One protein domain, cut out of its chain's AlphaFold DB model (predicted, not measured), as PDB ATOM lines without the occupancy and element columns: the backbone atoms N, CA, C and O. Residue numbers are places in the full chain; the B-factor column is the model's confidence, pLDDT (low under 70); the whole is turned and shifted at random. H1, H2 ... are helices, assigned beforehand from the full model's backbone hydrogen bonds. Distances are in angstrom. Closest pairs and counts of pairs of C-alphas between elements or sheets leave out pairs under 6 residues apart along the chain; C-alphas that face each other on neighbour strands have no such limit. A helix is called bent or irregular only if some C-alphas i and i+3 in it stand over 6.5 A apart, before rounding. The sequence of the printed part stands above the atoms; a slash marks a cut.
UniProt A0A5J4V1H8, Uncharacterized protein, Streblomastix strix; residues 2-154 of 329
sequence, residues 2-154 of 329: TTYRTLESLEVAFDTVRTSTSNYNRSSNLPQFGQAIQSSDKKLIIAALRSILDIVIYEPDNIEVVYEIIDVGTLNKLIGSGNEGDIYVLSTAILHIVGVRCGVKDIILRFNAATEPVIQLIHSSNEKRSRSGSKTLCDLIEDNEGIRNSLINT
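What this domain is: This is residues 2 to 154 of the 329 residues of an uncharacterized protein of Streblomastix strix (UniProt A0A5J4V1H8). Two helices, H3 and H6, lie side by side in the core of an all-helix domain, with the other helices round them. H1, H2 and H4 make an up-and-down bundle with H3, each helix running against the one before it, and H1 lies at one end of the longest axis; beyond H6 come H7, H8 and H9 at the other end, while H5 packs on H6. The printed part has 153 residues with nine named helices, H1 to H9 in chain order, and no named strand. It is compact, with a radius of gyration of the C-alphas of 14.7 A, and spans 44 by 33 by 27 A.

Where its parts are: H1, residues 2 to 19, begins at C-alpha 2 (-57.183, 57.348, 8.092) and is 26.4 A long. H2 is residues 27 to 36. H3, residues 42 to 58, is 24.3 A long and begins at C-alpha 42 (-41.291, 44.842, 7.558). H4 is residues 60 to 70 and H5 residues 72 to 80. H6, residues 86 to 101, is 21.6 A long; H7, residues 107 to 122, 23.3 A; H8, residues 127 to 143, 24.5 A. H9, residues 145 to 153, ends at C-alpha 153 (-24.452, 32.591, 32.316). H2, H4 and H7 are irregular: C-alphas 28 and 31 are 7.6 A apart, 61 and 64 are 7.4 A apart, and in H7, only just irregular, 114 and 117 are 6.7 A apart.

How they stand to each other: H3 is the hub, touching five helices. H3 and H6 touch at a shallow tilt of 23 degrees, the same way; their closest C-alphas, Leu 53 and Ile 94, are 5.7 A apart. H2 and H3 form a hairpin, closest at the C-alphas of Phe 33 and Ala 48, 5.0 A. H3 touches H4 with residues 52 to 56 alone, closest at the C-alphas of Val 56 and Ile 63, 6.1 A. H1 touches H3 with residues 14 to 17 alone, closest at the C-alphas of Phe 14 and Ala 47, 7.1 A. H5 touches H6, closest at the C-alphas of Ile 79 and Tyr 88, 5.1 A. H6 and H7 touch at a steep tilt of 45 degrees, opposite ways, closest at the C-alphas of Ala 93 and Ala 114, 5.3 A. H7 and H8 form a hairpin, closest at the C-alphas of Ile 122 and Ser 130, 3.9 A. H7 and H9 touch about perpendicular, at 73 degrees, closest at the C-alphas of Asn 112 and Ser 150, 5.6 A. Every O i to N i+4 pair is within hydrogen-bond range in H3, H5, H6, H8 and H9, against 13 of 14 in H1, 4 of 6 in H2, 5 of 7 in H4 and 10 of 12 in H7.

The domain as a whole: The two C-alphas farthest apart, Thr 2 and Asn 153, are 47.7 A apart. The printed part has no cut and no long link. Its mean pLDDT is 80.7; residues 2 to 26, 69, 82 to 83 and 100 to 103 are under 70.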
ATOM      1  N   THR A   2     -57.126  58.271   6.934       39.47
ATOM      2  CA  THR A   2     -57.183  57.348   8.092       39.47
ATOM      3  C   THR A   2     -55.933  56.472   8.299       39.47
ATOM      4  O   THR A   2     -55.618  56.115   9.430       39.47
ATOM      5  N   THR A   3     -55.179  56.163   7.241       40.19
ATOM      6  CA  THR A   3     -53.944  55.351   7.297       40.19
ATOM      7  C   THR A   3     -52.736  56.088   7.881       40.19
ATOM      8  O   THR A   3     -51.883  55.468   8.504       40.19
ATOM      9  N   TYR A   4     -52.660  57.412   7.733       36.38
ATOM     10  CA  TYR A   4     -51.538  58.191   8.273       36.38
ATOM     11  C   TYR A   4     -51.641  58.378   9.794       36.38
ATOM     12  O   TYR A   4     -50.650  58.207  10.492       36.38
ATOM     13  N   ARG A   5     -52.853  58.602  10.330       39.84
ATOM     14  CA  ARG A   5     -53.076  58.692  11.789       39.84
ATOM     15  C   ARG A   5     -52.782  57.389  12.535       39.84
ATOM     16  O   ARG A   5     -52.376  57.428  13.690       39.84
ATOM     17  N   THR A   6     -53.020  56.242  11.902       56.03
ATOM     18  CA  THR A   6     -52.790  54.924  12.517       56.03
ATOM     19  C   THR A   6     -51.305  54.581  12.585       56.03
ATOM     20  O   THR A   6     -50.862  54.069  13.605       56.03
ATOM     21  N   LEU A   7     -50.529  54.931  11.554       51.84
ATOM     22  CA  LEU A   7     -49.072  54.781  11.570       51.84
ATOM     23  C   LEU A   7     -48.404  55.677  12.617       51.84
ATOM     24  O   LEU A   7     -47.573  55.191  13.372       51.84
ATOM     25  N   GLU A   8     -48.823  56.937  12.720       56.31
ATOM     26  CA  GLU A   8     -48.297  57.877  13.719       56.31
ATOM     27  C   GLU A   8     -48.630  57.425  15.153       56.31
ATOM     28  O   GLU A   8     -47.784  57.462  16.040       56.31
ATOM     29  N   SER A   9     -49.834  56.879  15.367       60.28
ATOM     30  CA  SER A   9     -50.225  56.299  16.662       60.28
ATOM     31  C   SER A   9     -49.417  55.042  17.015       60.28
ATOM     32  O   SER A   9     -49.085  54.833  18.179       60.28
ATOM     33  N   LEU A  10     -49.084  54.212  16.019       62.41
ATOM     34  CA  LEU A  10     -48.255  53.016  16.193       62.41
ATOM     35  C   LEU A  10     -46.799  53.376  16.499       62.41
ATOM     36  O   LEU A  10     -46.203  52.780  17.389       62.41
ATOM     37  N   GLU A  11     -46.234  54.356  15.797       58.75
ATOM     38  CA  GLU A  11     -44.860  54.821  16.013       58.75
ATOM     39  C   GLU A  11     -44.699  55.426  17.415       58.75
ATOM     40  O   GLU A  11     -43.794  55.039  18.152       58.75
ATOM     41  N   VAL A  12     -45.673  56.230  17.858       63.09
ATOM     42  CA  VAL A  12     -45.746  56.738  19.239       63.09
ATOM     43  C   VAL A  12     -45.890  55.605  20.262       63.09
ATOM     44  O   VAL A  12     -45.253  55.649  21.317       63.09
ATOM     45  N   ALA A  13     -46.683  54.566  19.977       58.59
ATOM     46  CA  ALA A  13     -46.804  53.405  20.860       58.59
ATOM     47  C   ALA A  13     -45.478  52.633  20.977       58.59
ATOM     48  O   ALA A  13     -45.089  52.242  22.081       58.59
ATOM     49  N   PHE A  14     -44.745  52.465  19.872       61.91
ATOM     50  CA  PHE A  14     -43.427  51.827  19.869       61.91
ATOM     51  C   PHE A  14     -42.376  52.650  20.621       61.91
ATOM     52  O   PHE A  14     -41.615  52.083  21.410       61.91
ATOM     53  N   ASP A  15     -42.361  53.972  20.450       57.44
ATOM     54  CA  ASP A  15     -41.446  54.861  21.172       57.44
ATOM     55  C   ASP A  15     -41.760  54.910  22.671       57.44
ATOM     56  O   ASP A  15     -40.852  54.862  23.505       57.44
ATOM     57  N   THR A  16     -43.044  54.897  23.037       56.06
ATOM     58  CA  THR A  16     -43.486  54.811  24.437       56.06
ATOM     59  C   THR A  16     -43.032  53.497  25.077       56.06
ATOM     60  O   THR A  16     -42.566  53.490  26.214       56.06
ATOM     61  N   VAL A  17     -43.093  52.377  24.350       54.19
ATOM     62  CA  VAL A  17     -42.651  51.055  24.838       54.19
ATOM     63  C   VAL A  17     -41.130  50.980  24.979       54.19
ATOM     64  O   VAL A  17     -40.642  50.429  25.963       54.19
ATOM     65  N   ARG A  18     -40.362  51.570  24.051       53.09
ATOM     66  CA  ARG A  18     -38.887  51.592  24.125       53.09
ATOM     67  C   ARG A  18     -38.346  52.487  25.238       53.09
ATOM     68  O   ARG A  18     -37.260  52.218  25.742       53.09
ATOM     69  N   THR A  19     -39.072  53.539  25.611       44.34
ATOM     70  CA  THR A  19     -38.631  54.534  26.607       44.34
ATOM     71  C   THR A  19     -39.171  54.285  28.015       44.34
ATOM     72  O   THR A  19     -38.615  54.800  28.985       44.34
ATOM     73  N   SER A  20     -40.215  53.464  28.166       43.09
ATOM     74  CA  SER A  20     -40.775  53.121  29.473       43.09
ATOM     75  C   SER A  20     -39.950  52.036  30.176       43.09
ATOM     76  O   SER A  20     -39.998  50.852  29.849       43.09
ATOM     77  N   THR A  21     -39.218  52.462  31.208       39.03
ATOM     78  CA  THR A  21     -38.662  51.630  32.295       39.03
ATOM     79  C   THR A  21     -39.717  51.239  33.342       39.03
ATOM     80  O   THR A  21     -39.424  50.534  34.304       39.03
ATOM     81  N   SER A  22     -40.963  51.684  33.155       40.47
ATOM     82  CA  SER A  22     -42.128  51.300  33.948       40.47
ATOM     83  C   SER A  22     -42.750  50.025  33.372       40.47
ATOM     84  O   SER A  22     -43.396  50.073  32.329       40.47
ATOM     85  N   ASN A  23     -42.601  48.903  34.084       47.97
ATOM     86  CA  ASN A  23     -43.217  47.595  33.789       47.97
ATOM     87  C   ASN A  23     -44.761  47.591  33.804       47.97
ATOM     88  O   ASN A  23     -45.375  46.563  33.546       47.97
ATOM     89  N   TYR A  24     -45.406  48.712  34.120       42.12
ATOM     90  CA  TYR A  24     -46.857  48.827  34.112       42.12
ATOM     91  C   TYR A  24     -47.298  49.443  32.777       42.12
ATOM     92  O   TYR A  24     -47.063  50.630  32.551       42.12
ATOM     93  N   ASN A  25     -47.939  48.629  31.923       56.75
ATOM     94  CA  ASN A  25     -48.685  48.977  30.692       56.75
ATOM     95  C   ASN A  25     -48.039  48.676  29.317       56.75
ATOM     96  O   ASN A  25     -48.470  49.261  28.326       56.75
ATOM     97  N   ARG A  26     -47.081  47.745  29.158       66.69
ATOM     98  CA  ARG A  26     -46.707  47.309  27.785       66.69
ATOM     99  C   ARG A  26     -47.777  46.414  27.154       66.69
ATOM    100  O   ARG A  26     -48.063  46.544  25.963       66.69
ATOM    101  N   SER A  27     -48.421  45.564  27.950       74.12
ATOM    102  CA  SER A  27     -49.524  44.693  27.518       74.12
ATOM    103  C   SER A  27     -50.768  45.432  27.023       74.12
ATOM    104  O   SER A  27     -51.473  44.899  26.169       74.12
ATOM    105  N   SER A  28     -51.028  46.673  27.455       78.00
ATOM    106  CA  SER A  28     -52.192  47.436  26.968       78.00
ATOM    107  C   SER A  28     -52.127  47.738  25.466       78.00
ATOM    108  O   SER A  28     -53.157  47.984  24.842       78.00
ATOM    109  N   ASN A  29     -50.931  47.679  24.870       82.12
ATOM    110  CA  ASN A  29     -50.715  47.887  23.439       82.12
ATOM    111  C   ASN A  29     -50.738  46.578  22.624       82.12
ATOM    112  O   ASN A  29     -50.588  46.628  21.403       82.12
ATOM    113  N   LEU A  30     -50.969  45.414  23.250       83.31
ATOM    114  CA  LEU A  30     -51.010  44.120  22.553       83.31
ATOM    115  C   LEU A  30     -51.927  44.112  21.318       83.31
ATOM    116  O   LEU A  30     -51.458  43.661  20.272       83.31
ATOM    117  N   PRO A  31     -53.166  44.650  21.354       83.75
ATOM    118  CA  PRO A  31     -54.025  44.679  20.168       83.75
ATOM    119  C   PRO A  31     -53.395  45.430  18.987       83.75
ATOM    120  O   PRO A  31     -53.510  45.008  17.836       83.75
ATOM    121  N   GLN A  32     -52.674  46.520  19.268       84.06
ATOM    122  CA  GLN A  32     -51.976  47.310  18.253       84.06
ATOM    123  C   GLN A  32     -50.798  46.526  17.665       84.06
ATOM    124  O   GLN A  32     -50.573  46.567  16.455       84.06
ATOM    125  N   PHE A  33     -50.086  45.748  18.488       86.56
ATOM    126  CA  PHE A  33     -49.044  44.841  18.002       86.56
ATOM    127  C   PHE A  33     -49.625  43.720  17.136       86.56
ATOM    128  O   PHE A  33     -49.068  43.442  16.075       86.56
ATOM    129  N   GLY A  34     -50.768  43.143  17.525       83.81
ATOM    130  CA  GLY A  34     -51.504  42.153  16.730       83.81
ATOM    131  C   GLY A  34     -51.927  42.682  15.353       83.81
ATOM    132  O   GLY A  34     -51.863  41.964  14.355       83.81
ATOM    133  N   GLN A  35     -52.271  43.968  15.256       84.25
ATOM    134  CA  GLN A  35     -52.519  44.620  13.969       84.25
ATOM    135  C   GLN A  35     -51.217  44.878  13.190       84.25
ATOM    136  O   GLN A  35     -51.155  44.659  11.980       84.25
ATOM    137  N   ALA A  36     -50.156  45.318  13.871       86.44
ATOM    138  CA  ALA A  36     -48.877  45.649  13.248       86.44
ATOM    139  C   ALA A  36     -48.158  44.431  12.642       86.44
ATOM    140  O   ALA A  36     -47.536  44.564  11.587       86.44
ATOM    141  N   ILE A  37     -48.278  43.237  13.235       88.38
ATOM    142  CA  ILE A  37     -47.699  41.999  12.673       88.38
ATOM    143  C   ILE A  37     -48.359  41.564  11.354       88.38
ATOM    144  O   ILE A  37     -47.755  40.810  10.593       88.38
ATOM    145  N   GLN A  38     -49.568  42.052  11.062       86.62
ATOM    146  CA  GLN A  38     -50.284  41.803   9.804       86.62
ATOM    147  C   GLN A  38     -49.996  42.870   8.736       86.62
ATOM    148  O   GLN A  38     -50.500  42.782   7.616       86.62
ATOM    149  N   SER A  39     -49.192  43.886   9.066       86.25
ATOM    150  CA  SER A  39     -48.802  44.946   8.139       86.25
ATOM    151  C   SER A  39     -47.932  44.419   6.993       86.25
ATOM    152  O   SER A  39     -47.218  43.428   7.123       86.25
ATOM    153  N   SER A  40     -47.922  45.136   5.871       85.00
ATOM    154  CA  SER A  40     -46.968  44.902   4.779       85.00
ATOM    155  C   SER A  40     -45.580  45.496   5.062       85.00
ATOM    156  O   SER A  40     -44.611  45.148   4.383       85.00
ATOM    157  N   ASP A  41     -45.461  46.405   6.037       86.44
ATOM    158  CA  ASP A  41     -44.191  47.048   6.381       86.44
ATOM    159  C   ASP A  41     -43.360  46.177   7.329       86.44
ATOM    160  O   ASP A  41     -43.662  46.013   8.513       86.44
ATOM    161  N   LYS A  42     -42.237  45.673   6.809       88.38
ATOM    162  CA  LYS A  42     -41.291  44.842   7.558       88.38
ATOM    163  C   LYS A  42     -40.741  45.534   8.803       88.38
ATOM    164  O   LYS A  42     -40.470  44.842   9.779       88.38
ATOM    165  N   LYS A  43     -40.549  46.857   8.792       88.69
ATOM    166  CA  LYS A  43     -40.028  47.586   9.960       88.69
ATOM    167  C   LYS A  43     -41.040  47.576  11.101       88.69
ATOM    168  O   LYS A  43     -40.658  47.278  12.229       88.69
ATOM    169  N   LEU A  44     -42.313  47.817  10.785       88.25
ATOM    170  CA  LEU A  44     -43.407  47.758  11.756       88.25
ATOM    171  C   LEU A  44     -43.588  46.345  12.308       88.25
ATOM    172  O   LEU A  44     -43.704  46.182  13.518       88.25
ATOM    173  N   ILE A  45     -43.523  45.321  11.448       89.88
ATOM    174  CA  ILE A  45     -43.586  43.924  11.898       89.88
ATOM    175  C   ILE A  45     -42.429  43.618  12.860       89.88
ATOM    176  O   ILE A  45     -42.650  43.040  13.919       89.88
ATOM    177  N   ILE A  46     -41.193  44.015  12.533       89.88
ATOM    178  CA  ILE A  46     -40.028  43.782  13.403       89.88
ATOM    179  C   ILE A  46     -40.189  44.508  14.747       89.88
ATOM    180  O   ILE A  46     -39.918  43.909  15.786       89.88
ATOM    181  N   ALA A  47     -40.642  45.765  14.748       88.88
ATOM    182  CA  ALA A  47     -40.878  46.530  15.974       88.88
ATOM    183  C   ALA A  47     -41.968  45.893  16.855       88.88
ATOM    184  O   ALA A  47     -41.786  45.755  18.068       88.88
ATOM    185  N   ALA A  48     -43.057  45.426  16.236       90.00
ATOM    186  CA  ALA A  48     -44.120  44.685  16.907       90.00
ATOM    187  C   ALA A  48     -43.594  43.390  17.527       90.00
ATOM    188  O   ALA A  48     -43.762  43.178  18.725       90.00
ATOM    189  N   LEU A  49     -42.884  42.565  16.754       91.94
ATOM    190  CA  LEU A  49     -42.328  41.304  17.246       91.94
ATOM    191  C   LEU A  49     -41.314  41.516  18.379       91.94
ATOM    192  O   LEU A  49     -41.309  40.738  19.325       91.94
ATOM    193  N   ARG A  50     -40.490  42.572  18.343       92.19
ATOM    194  CA  ARG A  50     -39.605  42.911  19.475       92.19
ATOM    195  C   ARG A  50     -40.398  43.260  20.736       92.19
ATOM    196  O   ARG A  50     -40.086  42.748  21.805       92.19
ATOM    197  N   SER A  51     -41.440  44.077  20.600       89.50
ATOM    198  CA  SER A  51     -42.293  44.477  21.730       89.50
ATOM    199  C   SER A  51     -43.033  43.278  22.327       89.50
ATOM    200  O   SER A  51     -43.104  43.120  23.543       89.50
ATOM    201  N   ILE A  52     -43.523  42.386  21.465       90.00
ATOM    202  CA  ILE A  52     -44.137  41.119  21.860       90.00
ATOM    203  C   ILE A  52     -43.123  40.231  22.582       90.00
ATOM    204  O   ILE A  52     -43.458  39.674  23.622       90.00
ATOM    205  N   LEU A  53     -41.900  40.100  22.052       91.06
ATOM    206  CA  LEU A  53     -40.837  39.308  22.672       91.06
ATOM    207  C   LEU A  53     -40.556  39.783  24.105       91.06
ATOM    208  O   LEU A  53     -40.433  38.960  25.005       91.06
ATOM    209  N   ASP A  54     -40.513  41.095  24.327       89.44
ATOM    210  CA  ASP A  54     -40.364  41.647  25.672       89.44
ATOM    211  C   ASP A  54     -41.558  41.287  26.573       89.44
ATOM    212  O   ASP A  54     -41.351  40.823  27.691       89.44
ATOM    213  N   ILE A  55     -42.801  41.426  26.099       88.12
ATOM    214  CA  ILE A  55     -43.995  41.071  26.889       88.12
ATOM    215  C   ILE A  55     -43.966  39.593  27.285       88.12
ATOM    216  O   ILE A  55     -44.139  39.268  28.457       88.12
ATOM    217  N   VAL A  56     -43.674  38.686  26.346       88.25
ATOM    218  CA  VAL A  56     -43.611  37.248  26.659       88.25
ATOM    219  C   VAL A  56     -42.422  36.881  27.546       88.25
ATOM    220  O   VAL A  56     -42.392  35.774  28.071       88.25
ATOM    221  N   ILE A  57     -41.442  37.759  27.748       88.25
ATOM    222  CA  ILE A  57     -40.344  37.529  28.691       88.25
ATOM    223  C   ILE A  57     -40.678  38.099  30.075       88.25
ATOM    224  O   ILE A  57     -40.519  37.391  31.069       88.25
ATOM    225  N   TYR A  58     -41.130  39.352  30.143       88.00
ATOM    226  CA  TYR A  58     -41.267  40.106  31.394       88.00
ATOM    227  C   TYR A  58     -42.658  40.024  32.033       88.00
ATOM    228  O   TYR A  58     -42.770  40.184  33.246       88.00
ATOM    229  N   GLU A  59     -43.706  39.759  31.253       86.00
ATOM    230  CA  GLU A  59     -45.101  39.746  31.713       86.00
ATOM    231  C   GLU A  59     -45.715  38.344  31.531       86.00
ATOM    232  O   GLU A  59     -46.550  38.122  30.650       86.00
ATOM    233  N   PRO A  60     -45.303  37.355  32.349       80.31
ATOM    234  CA  PRO A  60     -45.700  35.963  32.178       80.31
ATOM    235  C   PRO A  60     -47.197  35.712  32.278       80.31
ATOM    236  O   PRO A  60     -47.703  34.823  31.596       80.31
ATOM    237  N   ASP A  61     -47.886  36.511  33.084       82.69
ATOM    238  CA  ASP A  61     -49.325  36.403  33.301       82.69
ATOM    239  C   ASP A  61     -50.133  36.821  32.057       82.69
ATOM    240  O   ASP A  61     -51.280  36.420  31.905       82.69
ATOM    241  N   ASN A  62     -49.517  37.552  31.120       78.25
ATOM    242  CA  ASN A  62     -50.167  38.014  29.894       78.25
ATOM    243  C   ASN A  62     -49.996  37.053  28.710       78.25
ATOM    244  O   ASN A  62     -50.442  37.370  27.610       78.25
ATOM    245  N   ILE A  63     -49.378  35.877  28.891       78.19
ATOM    246  CA  ILE A  63     -49.162  34.927  27.786       78.19
ATOM    247  C   ILE A  63     -50.472  34.449  27.147       78.19
ATOM    248  O   ILE A  63     -50.516  34.299  25.929       78.19
ATOM    249  N   GLU A  64     -51.535  34.229  27.924       76.75
ATOM    250  CA  GLU A  64     -52.842  33.833  27.371       76.75
ATOM    251  C   GLU A  64     -53.407  34.928  26.456       76.75
ATOM    252  O   GLU A  64     -53.823  34.659  25.333       76.75
ATOM    253  N   VAL A  65     -53.293  36.188  26.875       76.69
ATOM    254  CA  VAL A  65     -53.710  37.351  26.079       76.69
ATOM    255  C   VAL A  65     -52.844  37.502  24.820       76.69
ATOM    256  O   VAL A  65     -53.338  37.833  23.743       76.69
ATOM    257  N   VAL A  66     -51.544  37.212  24.921       77.94
ATOM    258  CA  VAL A  66     -50.632  37.144  23.770       77.94
ATOM    259  C   VAL A  66     -51.098  36.065  22.784       77.94
ATOM    260  O   VAL A  66     -51.101  36.328  21.584       77.94
ATOM    261  N   TYR A  67     -51.526  34.886  23.249       75.19
ATOM    262  CA  TYR A  67     -52.064  33.824  22.386       75.19
ATOM    263  C   TYR A  67     -53.311  34.268  21.620       75.19
ATOM    264  O   TYR A  67     -53.391  34.049  20.409       75.19
ATOM    265  N   GLU A  68     -54.261  34.893  22.314       73.06
ATOM    266  CA  GLU A  68     -55.525  35.340  21.724       73.06
ATOM    267  C   GLU A  68     -55.324  36.442  20.681       73.06
ATOM    268  O   GLU A  68     -55.987  36.454  19.646       73.06
ATOM    269  N   ILE A  69     -54.388  37.359  20.931       69.62
ATOM    270  CA  ILE A  69     -54.179  38.532  20.076       69.62
ATOM    271  C   ILE A  69     -53.266  38.230  18.890       69.62
ATOM    272  O   ILE A  69     -53.468  38.763  17.798       69.62
ATOM    273  N   ILE A  70     -52.222  37.433  19.104       70.94
ATOM    274  CA  ILE A  70     -51.179  37.239  18.095       70.94
ATOM    275  C   ILE A  70     -51.533  36.112  17.136       70.94
ATOM    276  O   ILE A  70     -51.044  36.157  16.015       70.94
ATOM    277  N   ASP A  71     -52.397  35.172  17.534       72.06
ATOM    278  CA  ASP A  71     -52.732  33.952  16.800       72.06
ATOM    279  C   ASP A  71     -51.478  33.166  16.354       72.06
ATOM    280  O   ASP A  71     -50.682  33.571  15.502       72.06
ATOM    281  N   VAL A  72     -51.305  31.956  16.890       73.06
ATOM    282  CA  VAL A  72     -50.200  31.062  16.498       73.06
ATOM    283  C   VAL A  72     -50.192  30.815  14.983       73.06
ATOM    284  O   VAL A  72     -49.120  30.658  14.394       73.06
ATOM    285  N   GLY A  73     -51.359  30.847  14.327       78.06
ATOM    286  CA  GLY A  73     -51.481  30.794  12.871       78.06
ATOM    287  C   GLY A  73     -50.756  31.938  12.159       78.06
ATOM    288  O   GLY A  73     -50.056  31.704  11.170       78.06
ATOM    289  N   THR A  74     -50.837  33.158  12.687       82.94
ATOM    290  CA  THR A  74     -50.163  34.339  12.133       82.94
ATOM    291  C   THR A  74     -48.645  34.253  12.300       82.94
ATOM    292  O   THR A  74     -47.920  34.462  11.323       82.94
ATOM    293  N   LEU A  75     -48.135  33.852  13.473       83.69
ATOM    294  CA  LEU A  75     -46.692  33.611  13.652       83.69
ATOM    295  C   LEU A  75     -46.187  32.483  12.744       83.69
ATOM    296  O   LEU A  75     -45.158  32.632  12.083       83.69
ATOM    297  N   ASN A  76     -46.934  31.383  12.636       84.06
ATOM    298  CA  ASN A  76     -46.583  30.280  11.742       84.06
ATOM    299  C   ASN A  76     -46.579  30.707  10.272       84.06
ATOM    300  O   ASN A  76     -45.710  30.277   9.516       84.06
ATOM    301  N   LYS A  77     -47.487  31.596   9.858       86.94
ATOM    302  CA  LYS A  77     -47.483  32.176   8.511       86.94
ATOM    303  C   LYS A  77     -46.251  33.049   8.275       86.94
ATOM    304  O   LYS A  77     -45.643  32.960   7.208       86.94
ATOM    305  N   LEU A  78     -45.842  33.851   9.262       85.56
ATOM    306  CA  LEU A  78     -44.611  34.646   9.183       85.56
ATOM    307  C   LEU A  78     -43.373  33.748   9.034       85.56
ATOM    308  O   LEU A  78     -42.511  34.046   8.206       85.56
ATOM    309  N   ILE A  79     -43.327  32.618   9.743       84.00
ATOM    310  CA  ILE A  79     -42.257  31.610   9.642       84.00
ATOM    311  C   ILE A  79     -42.304  30.873   8.288       84.00
ATOM    312  O   ILE A  79     -41.276  30.698   7.635       84.00
ATOM    313  N   GLY A  80     -43.495  30.466   7.843       76.94
ATOM    314  CA  GLY A  80     -43.730  29.684   6.625       76.94
ATOM    315  C   GLY A  80     -43.633  30.478   5.320       76.94
ATOM    316  O   GLY A  80     -43.508  29.883   4.254       76.94
ATOM    317  N   SER A  81     -43.622  31.813   5.382       72.12
ATOM    318  CA  SER A  81     -43.551  32.706   4.211       72.12
ATOM    319  C   SER A  81     -42.223  32.668   3.429       72.12
ATOM    320  O   SER A  81     -41.992  33.503   2.557       72.12
ATOM    321  N   GLY A  82     -41.317  31.734   3.741       64.38
ATOM    322  CA  GLY A  82     -39.968  31.673   3.165       64.38
ATOM    323  C   GLY A  82     -39.059  32.815   3.630       64.38
ATOM    324  O   GLY A  82     -37.977  33.018   3.081       64.38
ATOM    325  N   ASN A  83     -39.495  33.582   4.631       68.12
ATOM    326  CA  ASN A  83     -38.720  34.661   5.211       68.12
ATOM    327  C   ASN A  83     -37.582  34.060   6.047       68.12
ATOM    328  O   ASN A  83     -37.800  33.179   6.867       68.12
ATOM    329  N   GLU A  84     -36.356  34.521   5.823       73.50
ATOM    330  CA  GLU A  84     -35.163  34.053   6.547       73.50
ATOM    331  C   GLU A  84     -34.521  35.189   7.348       73.50
ATOM    332  O   GLU A  84     -33.404  35.035   7.824       73.50
ATOM    333  N   GLY A  85     -35.185  36.350   7.435       87.31
ATOM    334  CA  GLY A  85     -34.713  37.559   8.116       87.31
ATOM    335  C   GLY A  85     -35.163  37.669   9.574       87.31
ATOM    336  O   GLY A  85     -35.669  36.718  10.164       87.31
ATOM    337  N   ASP A  86     -35.021  38.864  10.144       89.50
ATOM    338  CA  ASP A  86     -35.286  39.148  11.563       89.50
ATOM    339  C   ASP A  86     -36.718  38.752  11.994       89.50
ATOM    340  O   ASP A  86     -36.915  38.229  13.085       89.50
ATOM    341  N   ILE A  87     -37.708  38.895  11.101       92.06
ATOM    342  CA  ILE A  87     -39.103  38.461  11.324       92.06
ATOM    343  C   ILE A  87     -39.178  36.963  11.647       92.06
ATOM    344  O   ILE A  87     -39.855  36.570  12.593       92.06
ATOM    345  N   TYR A  88     -38.474  36.129  10.879       92.25
ATOM    346  CA  TYR A  88     -38.458  34.680  11.076       92.25
ATOM    347  C   TYR A  88     -37.792  34.309  12.402       92.25
ATOM    348  O   TYR A  88     -38.314  33.483  13.150       92.25
ATOM    349  N   VAL A  89     -36.672  34.964  12.723       93.06
ATOM    350  CA  VAL A  89     -35.928  34.724  13.965       93.06
ATOM    351  C   VAL A  89     -36.769  35.099  15.188       93.06
ATOM    352  O   VAL A  89     -36.928  34.280  16.090       93.06
ATOM    353  N   LEU A  90     -37.350  36.303  15.197       93.94
ATOM    354  CA  LEU A  90     -38.175  36.788  16.305       93.94
ATOM    355  C   LEU A  90     -39.451  35.955  16.468       93.94
ATOM    356  O   LEU A  90     -39.772  35.562  17.585       93.94
ATOM    357  N   SER A  91     -40.135  35.615  15.369       92.38
ATOM    358  CA  SER A  91     -41.338  34.768  15.417       92.38
ATOM    359  C   SER A  91     -41.029  33.384  15.994       92.38
ATOM    360  O   SER A  91     -41.786  32.884  16.820       92.38
ATOM    361  N   THR A  92     -39.892  32.789  15.611       90.75
ATOM    362  CA  THR A  92     -39.444  31.494  16.148       90.75
ATOM    363  C   THR A  92     -39.143  31.583  17.645       90.75
ATOM    364  O   THR A  92     -39.538  30.700  18.400       90.75
ATOM    365  N   ALA A  93     -38.485  32.657  18.097       91.81
ATOM    366  CA  ALA A  93     -38.184  32.862  19.513       91.81
ATOM    367  C   ALA A  93     -39.452  33.044  20.362       91.81
ATOM    368  O   ALA A  93     -39.598  32.389  21.392       91.81
ATOM    369  N   ILE A  94     -40.395  33.874  19.901       91.00
ATOM    370  CA  ILE A  94     -41.689  34.083  20.568       91.00
ATOM    371  C   ILE A  94     -42.449  32.761  20.656       91.00
ATOM    372  O   ILE A  94     -42.862  32.371  21.744       91.00
ATOM    373  N   LEU A  95     -42.576  32.037  19.537       87.94
ATOM    374  CA  LEU A  95     -43.288  30.760  19.500       87.94
ATOM    375  C   LEU A  95     -42.651  29.717  20.427       87.94
ATOM    376  O   LEU A  95     -43.366  28.933  21.041       87.94
ATOM    377  N   HIS A  96     -41.324  29.723  20.572       86.06
ATOM    378  CA  HIS A  96     -40.624  28.821  21.482       86.06
ATOM    379  C   HIS A  96     -40.901  29.142  22.958       86.06
ATOM    380  O   HIS A  96     -41.209  28.233  23.724       86.06
ATOM    381  N   ILE A  97     -40.843  30.412  23.372       85.31
ATOM    382  CA  ILE A  97     -41.168  30.813  24.755       85.31
ATOM    383  C   ILE A  97     -42.624  30.479  25.064       85.31
ATOM    384  O   ILE A  97     -42.930  29.867  26.085       85.31
ATOM    385  N   VAL A  98     -43.511  30.863  24.154       81.75
ATOM    386  CA  VAL A  98     -44.948  30.690  24.294       81.75
ATOM    387  C   VAL A  98     -45.307  29.199  24.288       81.75
ATOM    388  O   VAL A  98     -46.028  28.757  25.165       81.75
ATOM    389  N   GLY A  99     -44.729  28.375  23.413       76.19
ATOM    390  CA  GLY A  99     -45.014  26.936  23.372       76.19
ATOM    391  C   GLY A  99     -44.345  26.112  24.480       76.19
ATOM    392  O   GLY A  99     -44.998  25.298  25.124       76.19
ATOM    393  N   VAL A 100     -43.040  26.296  24.706       68.00
ATOM    394  CA  VAL A 100     -42.241  25.445  25.613       68.00
ATOM    395  C   VAL A 100     -42.277  25.951  27.057       68.00
ATOM    396  O   VAL A 100     -42.045  25.183  27.991       68.00
ATOM    397  N   ARG A 101     -42.554  27.243  27.276       68.56
ATOM    398  CA  ARG A 101     -42.444  27.896  28.590       68.56
ATOM    399  C   ARG A 101     -43.668  28.746  28.973       68.56
ATOM    400  O   ARG A 101     -43.524  29.577  29.870       68.56
ATOM    401  N   CYS A 102     -44.859  28.525  28.390       67.44
ATOM    402  CA  CYS A 102     -46.063  29.334  28.677       67.44
ATOM    403  C   CYS A 102     -46.350  29.525  30.174       67.44
ATOM    404  O   CYS A 102     -46.680  30.630  30.593       67.44
ATOM    405  N   GLY A 103     -46.181  28.478  30.987       69.00
ATOM    406  CA  GLY A 103     -46.482  28.504  32.425       69.00
ATOM    407  C   GLY A 103     -45.309  28.864  33.342       69.00
ATOM    408  O   GLY A 103     -45.479  28.949  34.556       69.00
ATOM    409  N   VAL A 104     -44.101  29.054  32.806       80.38
ATOM    410  CA  VAL A 104     -42.917  29.314  33.639       80.38
ATOM    411  C   VAL A 104     -42.893  30.787  34.010       80.38
ATOM    412  O   VAL A 104     -42.775  31.605  33.114       80.38
ATOM    413  N   LYS A 105     -42.982  31.161  35.290       83.38
ATOM    414  CA  LYS A 105     -42.882  32.579  35.712       83.38
ATOM    415  C   LYS A 105     -41.447  33.060  35.931       83.38
ATOM    416  O   LYS A 105     -41.209  34.260  36.000       83.38
ATOM    417  N   ASP A 106     -40.498  32.130  36.042       86.62
ATOM    418  CA  ASP A 106     -39.087  32.450  36.238       86.62
ATOM    419  C   ASP A 106     -38.525  33.191  35.016       86.62
ATOM    420  O   ASP A 106     -38.445  32.655  33.906       86.62
ATOM    421  N   ILE A 107     -38.129  34.440  35.249       87.50
ATOM    422  CA  ILE A 107     -37.629  35.345  34.219       87.50
ATOM    423  C   ILE A 107     -36.311  34.858  33.593       87.50
ATOM    424  O   ILE A 107     -36.101  35.016  32.392       87.50
ATOM    425  N   ILE A 108     -35.441  34.202  34.367       87.69
ATOM    426  CA  ILE A 108     -34.158  33.669  33.887       87.69
ATOM    427  C   ILE A 108     -34.426  32.526  32.908       87.69
ATOM    428  O   ILE A 108     -33.860  32.494  31.814       87.69
ATOM    429  N   LEU A 109     -35.340  31.615  33.255       87.75
ATOM    430  CA  LEU A 109     -35.722  30.514  32.367       87.75
ATOM    431  C   LEU A 109     -36.375  31.012  31.069       87.75
ATOM    432  O   LEU A 109     -36.184  30.394  30.017       87.75
ATOM    433  N   ARG A 110     -37.092  32.142  31.109       87.81
ATOM    434  CA  ARG A 110     -37.648  32.785  29.907       87.81
ATOM    435  C   ARG A 110     -36.585  33.408  29.018       87.81
ATOM    436  O   ARG A 110     -36.639  33.202  27.809       87.81
ATOM    437  N   PHE A 111     -35.591  34.094  29.584       89.88
ATOM    438  CA  PHE A 111     -34.457  34.578  28.791       89.88
ATOM    439  C   PHE A 111     -33.704  33.433  28.119       89.88
ATOM    440  O   PHE A 111     -33.379  33.532  26.937       89.88
ATOM    441  N   ASN A 112     -33.485  32.327  28.832       89.12
ATOM    442  CA  ASN A 112     -32.851  31.140  28.260       89.12
ATOM    443  C   ASN A 112     -33.679  30.586  27.090       89.12
ATOM    444  O   ASN A 112     -33.142  30.300  26.020       89.12
ATOM    445  N   ALA A 113     -35.002  30.506  27.258       87.56
ATOM    446  CA  ALA A 113     -35.915  30.059  26.210       87.56
ATOM    447  C   ALA A 113     -36.018  31.024  25.020       87.56
ATOM    448  O   ALA A 113     -36.300  30.572  23.913       87.56
ATOM    449  N   ALA A 114     -35.767  32.319  25.220       90.94
ATOM    450  CA  ALA A 114     -35.684  33.301  24.144       90.94
ATOM    451  C   ALA A 114     -34.402  33.135  23.315       90.94
ATOM    452  O   ALA A 114     -34.430  33.247  22.090       90.94
ATOM    453  N   THR A 115     -33.270  32.865  23.971       93.06
ATOM    454  CA  THR A 115     -31.957  32.772  23.315       93.06
ATOM    455  C   THR A 115     -31.720  31.441  22.612       93.06
ATOM    456  O   THR A 115     -31.101  31.422  21.549       93.06
ATOM    457  N   GLU A 116     -32.227  30.339  23.170       90.69
ATOM    458  CA  GLU A 116     -32.033  28.976  22.661       90.69
ATOM    459  C   GLU A 116     -32.388  28.809  21.166       90.69
ATOM    460  O   GLU A 116     -31.506  28.443  20.382       90.69
ATOM    461  N   PRO A 117     -33.607  29.148  20.698       90.88
ATOM    462  CA  PRO A 117     -33.963  28.990  19.288       90.88
ATOM    463  C   PRO A 117     -33.108  29.874  18.377       90.88
ATOM    464  O   PRO A 117     -32.782  29.486  17.257       90.88
ATOM    465  N   VAL A 118     -32.684  31.052  18.844       95.12
ATOM    466  CA  VAL A 118     -31.830  31.944  18.053       95.12
ATOM    467  C   VAL A 118     -30.424  31.356  17.894       95.12
ATOM    468  O   VAL A 118     -29.861  31.417  16.800       95.12
ATOM    469  N   ILE A 119     -29.874  30.725  18.939       93.75
ATOM    470  CA  ILE A 119     -28.601  29.989  18.870       93.75
ATOM    471  C   ILE A 119     -28.724  28.803  17.905       93.75
ATOM    472  O   ILE A 119     -27.865  28.630  17.037       93.75
ATOM    473  N   GLN A 120     -29.815  28.038  17.974       91.62
ATOM    474  CA  GLN A 120     -30.075  26.937  17.039       91.62
ATOM    475  C   GLN A 120     -30.149  27.425  15.584       91.62
ATOM    476  O   GLN A 120     -29.569  26.808  14.689       91.62
ATOM    477  N   LEU A 121     -30.770  28.583  15.338       92.31
ATOM    478  CA  LEU A 121     -30.786  29.201  14.012       92.31
ATOM    479  C   LEU A 121     -29.395  29.610  13.530       92.31
ATOM    480  O   LEU A 121     -29.123  29.494  12.336       92.31
ATOM    481  N   ILE A 122     -28.490  30.029  14.419       94.75
ATOM    482  CA  ILE A 122     -27.088  30.291  14.058       94.75
ATOM    483  C   ILE A 122     -26.396  29.007  13.582       94.75
ATOM    484  O   ILE A 122     -25.616  29.065  12.630       94.75
ATOM    485  N   HIS A 123     -26.720  27.860  14.180       91.12
ATOM    486  CA  HIS A 123     -26.201  26.544  13.792       91.12
ATOM    487  C   HIS A 123     -26.854  25.933  12.546       91.12
ATOM    488  O   HIS A 123     -26.384  24.907  12.056       91.12
ATOM    489  N   SER A 124     -27.900  26.557  12.000       89.50
ATOM    490  CA  SER A 124     -28.555  26.106  10.772       89.50
ATOM    491  C   SER A 124     -27.557  25.950   9.616       89.50
ATOM    492  O   SER A 124     -26.760  26.847   9.333       89.50
ATOM    493  N   SER A 125     -27.683  24.853   8.863       87.06
ATOM    494  CA  SER A 125     -26.940  24.620   7.616       87.06
ATOM    495  C   SER A 125     -27.264  25.649   6.523       87.06
ATOM    496  O   SER A 125     -26.461  25.880   5.620       87.06
ATOM    497  N   ASN A 126     -28.418  26.315   6.615       89.19
ATOM    498  CA  ASN A 126     -28.765  27.452   5.770       89.19
ATOM    499  C   ASN A 126     -28.026  28.722   6.233       89.19
ATOM    500  O   ASN A 126     -28.327  29.281   7.293       89.19
ATOM    501  N   GLU A 127     -27.102  29.210   5.399       91.19
ATOM    502  CA  GLU A 127     -26.257  30.370   5.703       91.19
ATOM    503  C   GLU A 127     -27.054  31.665   5.929       91.19
ATOM    504  O   GLU A 127     -26.680  32.486   6.769       91.19
ATOM    505  N   LYS A 128     -28.158  31.875   5.201       91.69
ATOM    506  CA  LYS A 128     -28.993  33.075   5.357       91.69
ATOM    507  C   LYS A 128     -29.692  33.068   6.713       91.69
ATOM    508  O   LYS A 128     -29.633  34.077   7.410       91.69
ATOM    509  N   ARG A 129     -30.245  31.925   7.130       91.25
ATOM    510  CA  ARG A 129     -30.827  31.759   8.475       91.25
ATOM    511  C   ARG A 129     -29.777  31.933   9.566       91.25
ATOM    512  O   ARG A 129     -30.001  32.704  10.492       91.25
ATOM    513  N   SER A 130     -28.606  31.316   9.401       94.50
ATOM    514  CA  SER A 130     -27.479  31.479  10.329       94.50
ATOM    515  C   SER A 130     -27.069  32.947  10.480       94.50
ATOM    516  O   SER A 130     -26.900  33.470  11.586       94.50
ATOM    517  N   ARG A 131     -26.985  33.663   9.354       95.06
ATOM    518  CA  ARG A 131     -26.682  35.094   9.312       95.06
ATOM    519  C   ARG A 131     -27.742  35.916  10.036       95.06
ATOM    520  O   ARG A 131     -27.363  36.720  10.886       95.06
ATOM    521  N   SER A 132     -29.020  35.721   9.732       94.19
ATOM    522  CA  SER A 132     -30.110  36.472  10.361       94.19
ATOM    523  C   SER A 132     -30.238  36.175  11.848       94.19
ATOM    524  O   SER A 132     -30.423  37.111  12.621       94.19
ATOM    525  N   GLY A 133     -30.046  34.919  12.267       95.69
ATOM    526  CA  GLY A 133     -29.991  34.533  13.678       95.69
ATOM    527  C   GLY A 133     -28.908  35.308  14.420       95.69
ATOM    528  O   GLY A 133     -29.190  35.990  15.400       95.69
ATOM    529  N   SER A 134     -27.680  35.316  13.889       96.75
ATOM    530  CA  SER A 134     -26.569  36.041  14.521       96.75
ATOM    531  C   SER A 134     -26.752  37.556  14.525       96.75
ATOM    532  O   SER A 134     -26.359  38.204  15.488       96.75
ATOM    533  N   LYS A 135     -27.358  38.127  13.475       96.69
ATOM    534  CA  LYS A 135     -27.650  39.561  13.395       96.69
ATOM    535  C   LYS A 135     -28.708  39.947  14.426       96.69
ATOM    536  O   LYS A 135     -28.456  40.816  15.247       96.69
ATOM    537  N   THR A 136     -29.841  39.249  14.422       96.62
ATOM    538  CA  THR A 136     -30.939  39.489  15.364       96.62
ATOM    539  C   THR A 136     -30.463  39.321  16.804       96.62
ATOM    540  O   THR A 136     -30.788  40.148  17.645       96.62
ATOM    541  N   LEU A 137     -29.635  38.309  17.092       97.25
ATOM    542  CA  LEU A 137     -29.071  38.126  18.430       97.25
ATOM    543  C   LEU A 137     -28.143  39.278  18.835       97.25
ATOM    544  O   LEU A 137     -28.195  39.704  19.983       97.25
ATOM    545  N   CYS A 138     -27.319  39.801  17.916       97.25
ATOM    546  CA  CYS A 138     -26.510  40.995  18.182       97.25
ATOM    547  C   CYS A 138     -27.385  42.203  18.535       97.25
ATOM    548  O   CYS A 138     -27.087  42.879  19.513       97.25
ATOM    549  N   ASP A 139     -28.464  42.436  17.785       95.69
ATOM    550  CA  ASP A 139     -29.384  43.545  18.052       95.69
ATOM    551  C   ASP A 139     -30.074  43.374  19.420       95.69
ATOM    552  O   ASP A 139     -30.148  44.311  20.209       95.69
ATOM    553  N   LEU A 140     -30.526  42.157  19.745       95.00
ATOM    554  CA  LEU A 140     -31.163  41.848  21.031       95.00
ATOM    555  C   LEU A 140     -30.206  42.007  22.224       95.00
ATOM    556  O   LEU A 140     -30.623  42.432  23.298       95.00
ATOM    557  N   ILE A 141     -28.923  41.687  22.040       95.44
ATOM    558  CA  ILE A 141     -27.870  41.906  23.043       95.44
ATOM    559  C   ILE A 141     -27.730  43.391  23.382       95.44
ATOM    560  O   ILE A 141     -27.448  43.726  24.531       95.44
ATOM    561  N   GLU A 142     -27.898  44.286  22.412       92.75
ATOM    562  CA  GLU A 142     -27.817  45.732  22.646       92.75
ATOM    563  C   GLU A 142     -29.006  46.220  23.463       92.75
ATOM    564  O   GLU A 142     -28.824  46.921  24.459       92.75
ATOM    565  N   ASP A 143     -30.201  45.779  23.075       88.56
ATOM    566  CA  ASP A 143     -31.463  46.289  23.600       88.56
ATOM    567  C   ASP A 143     -31.840  45.690  24.974       88.56
ATOM    568  O   ASP A 143     -32.544  46.339  25.745       88.56
ATOM    569  N   ASN A 144     -31.386  44.473  25.319       89.56
ATOM    570  CA  ASN A 144     -31.925  43.729  26.468       89.56
ATOM    571  C   ASN A 144     -30.839  43.099  27.367       89.56
ATOM    572  O   ASN A 144     -30.113  42.185  26.970       89.56
ATOM    573  N   GLU A 145     -30.756  43.553  28.624       91.06
ATOM    574  CA  GLU A 145     -29.772  43.064  29.602       91.06
ATOM    575  C   GLU A 145     -29.966  41.599  29.994       91.06
ATOM    576  O   GLU A 145     -28.989  40.859  30.119       91.06
ATOM    577  N   GLY A 146     -31.207  41.144  30.148       89.75
ATOM    578  CA  GLY A 146     -31.468  39.761  30.521       89.75
ATOM    579  C   GLY A 146     -31.059  38.767  29.434       89.75
ATOM    580  O   GLY A 146     -30.519  37.707  29.753       89.75
ATOM    581  N   ILE A 147     -31.180  39.143  28.155       94.31
ATOM    582  CA  ILE A 147     -30.639  38.360  27.030       94.31
ATOM    583  C   ILE A 147     -29.111  38.260  27.125       94.31
ATOM    584  O   ILE A 147     -28.552  37.173  26.955       94.31
ATOM    585  N   ARG A 148     -28.418  39.358  27.458       94.88
ATOM    586  CA  ARG A 148     -26.960  39.332  27.679       94.88
ATOM    587  C   ARG A 148     -26.580  38.408  28.829       94.88
ATOM    588  O   ARG A 148     -25.678  37.583  28.681       94.88
ATOM    589  N   ASN A 149     -27.275  38.538  29.955       92.19
ATOM    590  CA  ASN A 149     -27.032  37.733  31.146       92.19
ATOM    591  C   ASN A 149     -27.285  36.246  30.870       92.19
ATOM    592  O   ASN A 149     -26.464  35.423  31.272       92.19
ATOM    593  N   SER A 150     -28.338  35.904  30.121       93.00
ATOM    594  CA  SER A 150     -28.581  34.537  29.644       93.00
ATOM    595  C   SER A 150     -27.377  34.004  28.866       93.00
ATOM    596  O   SER A 150     -26.787  33.003  29.262       93.00
ATOM    597  N   LEU A 151     -26.900  34.702  27.830       94.69
ATOM    598  CA  LEU A 151     -25.773  34.218  27.018       94.69
ATOM    599  C   LEU A 151     -24.471  34.040  27.816       94.69
ATOM    600  O   LEU A 151     -23.712  33.106  27.571       94.69
ATOM    601  N   ILE A 152     -24.193  34.929  28.770       92.81
ATOM    602  CA  ILE A 152     -22.970  34.880  29.584       92.81
ATOM    603  C   ILE A 152     -23.052  33.816  30.692       92.81
ATOM    604  O   ILE A 152     -22.024  33.280  31.112       92.81
ATOM    605  N   ASN A 153     -24.250  33.507  31.189       87.38
ATOM    606  CA  ASN A 153     -24.452  32.591  32.316       87.38
ATOM    607  C   ASN A 153     -24.892  31.179  31.906       87.38
ATOM    608  O   ASN A 153     -24.965  30.306  32.767       87.38
ATOM    609  N   THR A 154     -25.149  30.945  30.620       85.81
ATOM    610  CA  THR A 154     -25.569  29.648  30.068       85.81
ATOM    611  C   THR A 154     -24.464  29.003  29.222       85.81
ATOM    612  O   THR A 154     -23.328  29.476  29.163       85.81
TER     613      THR A 154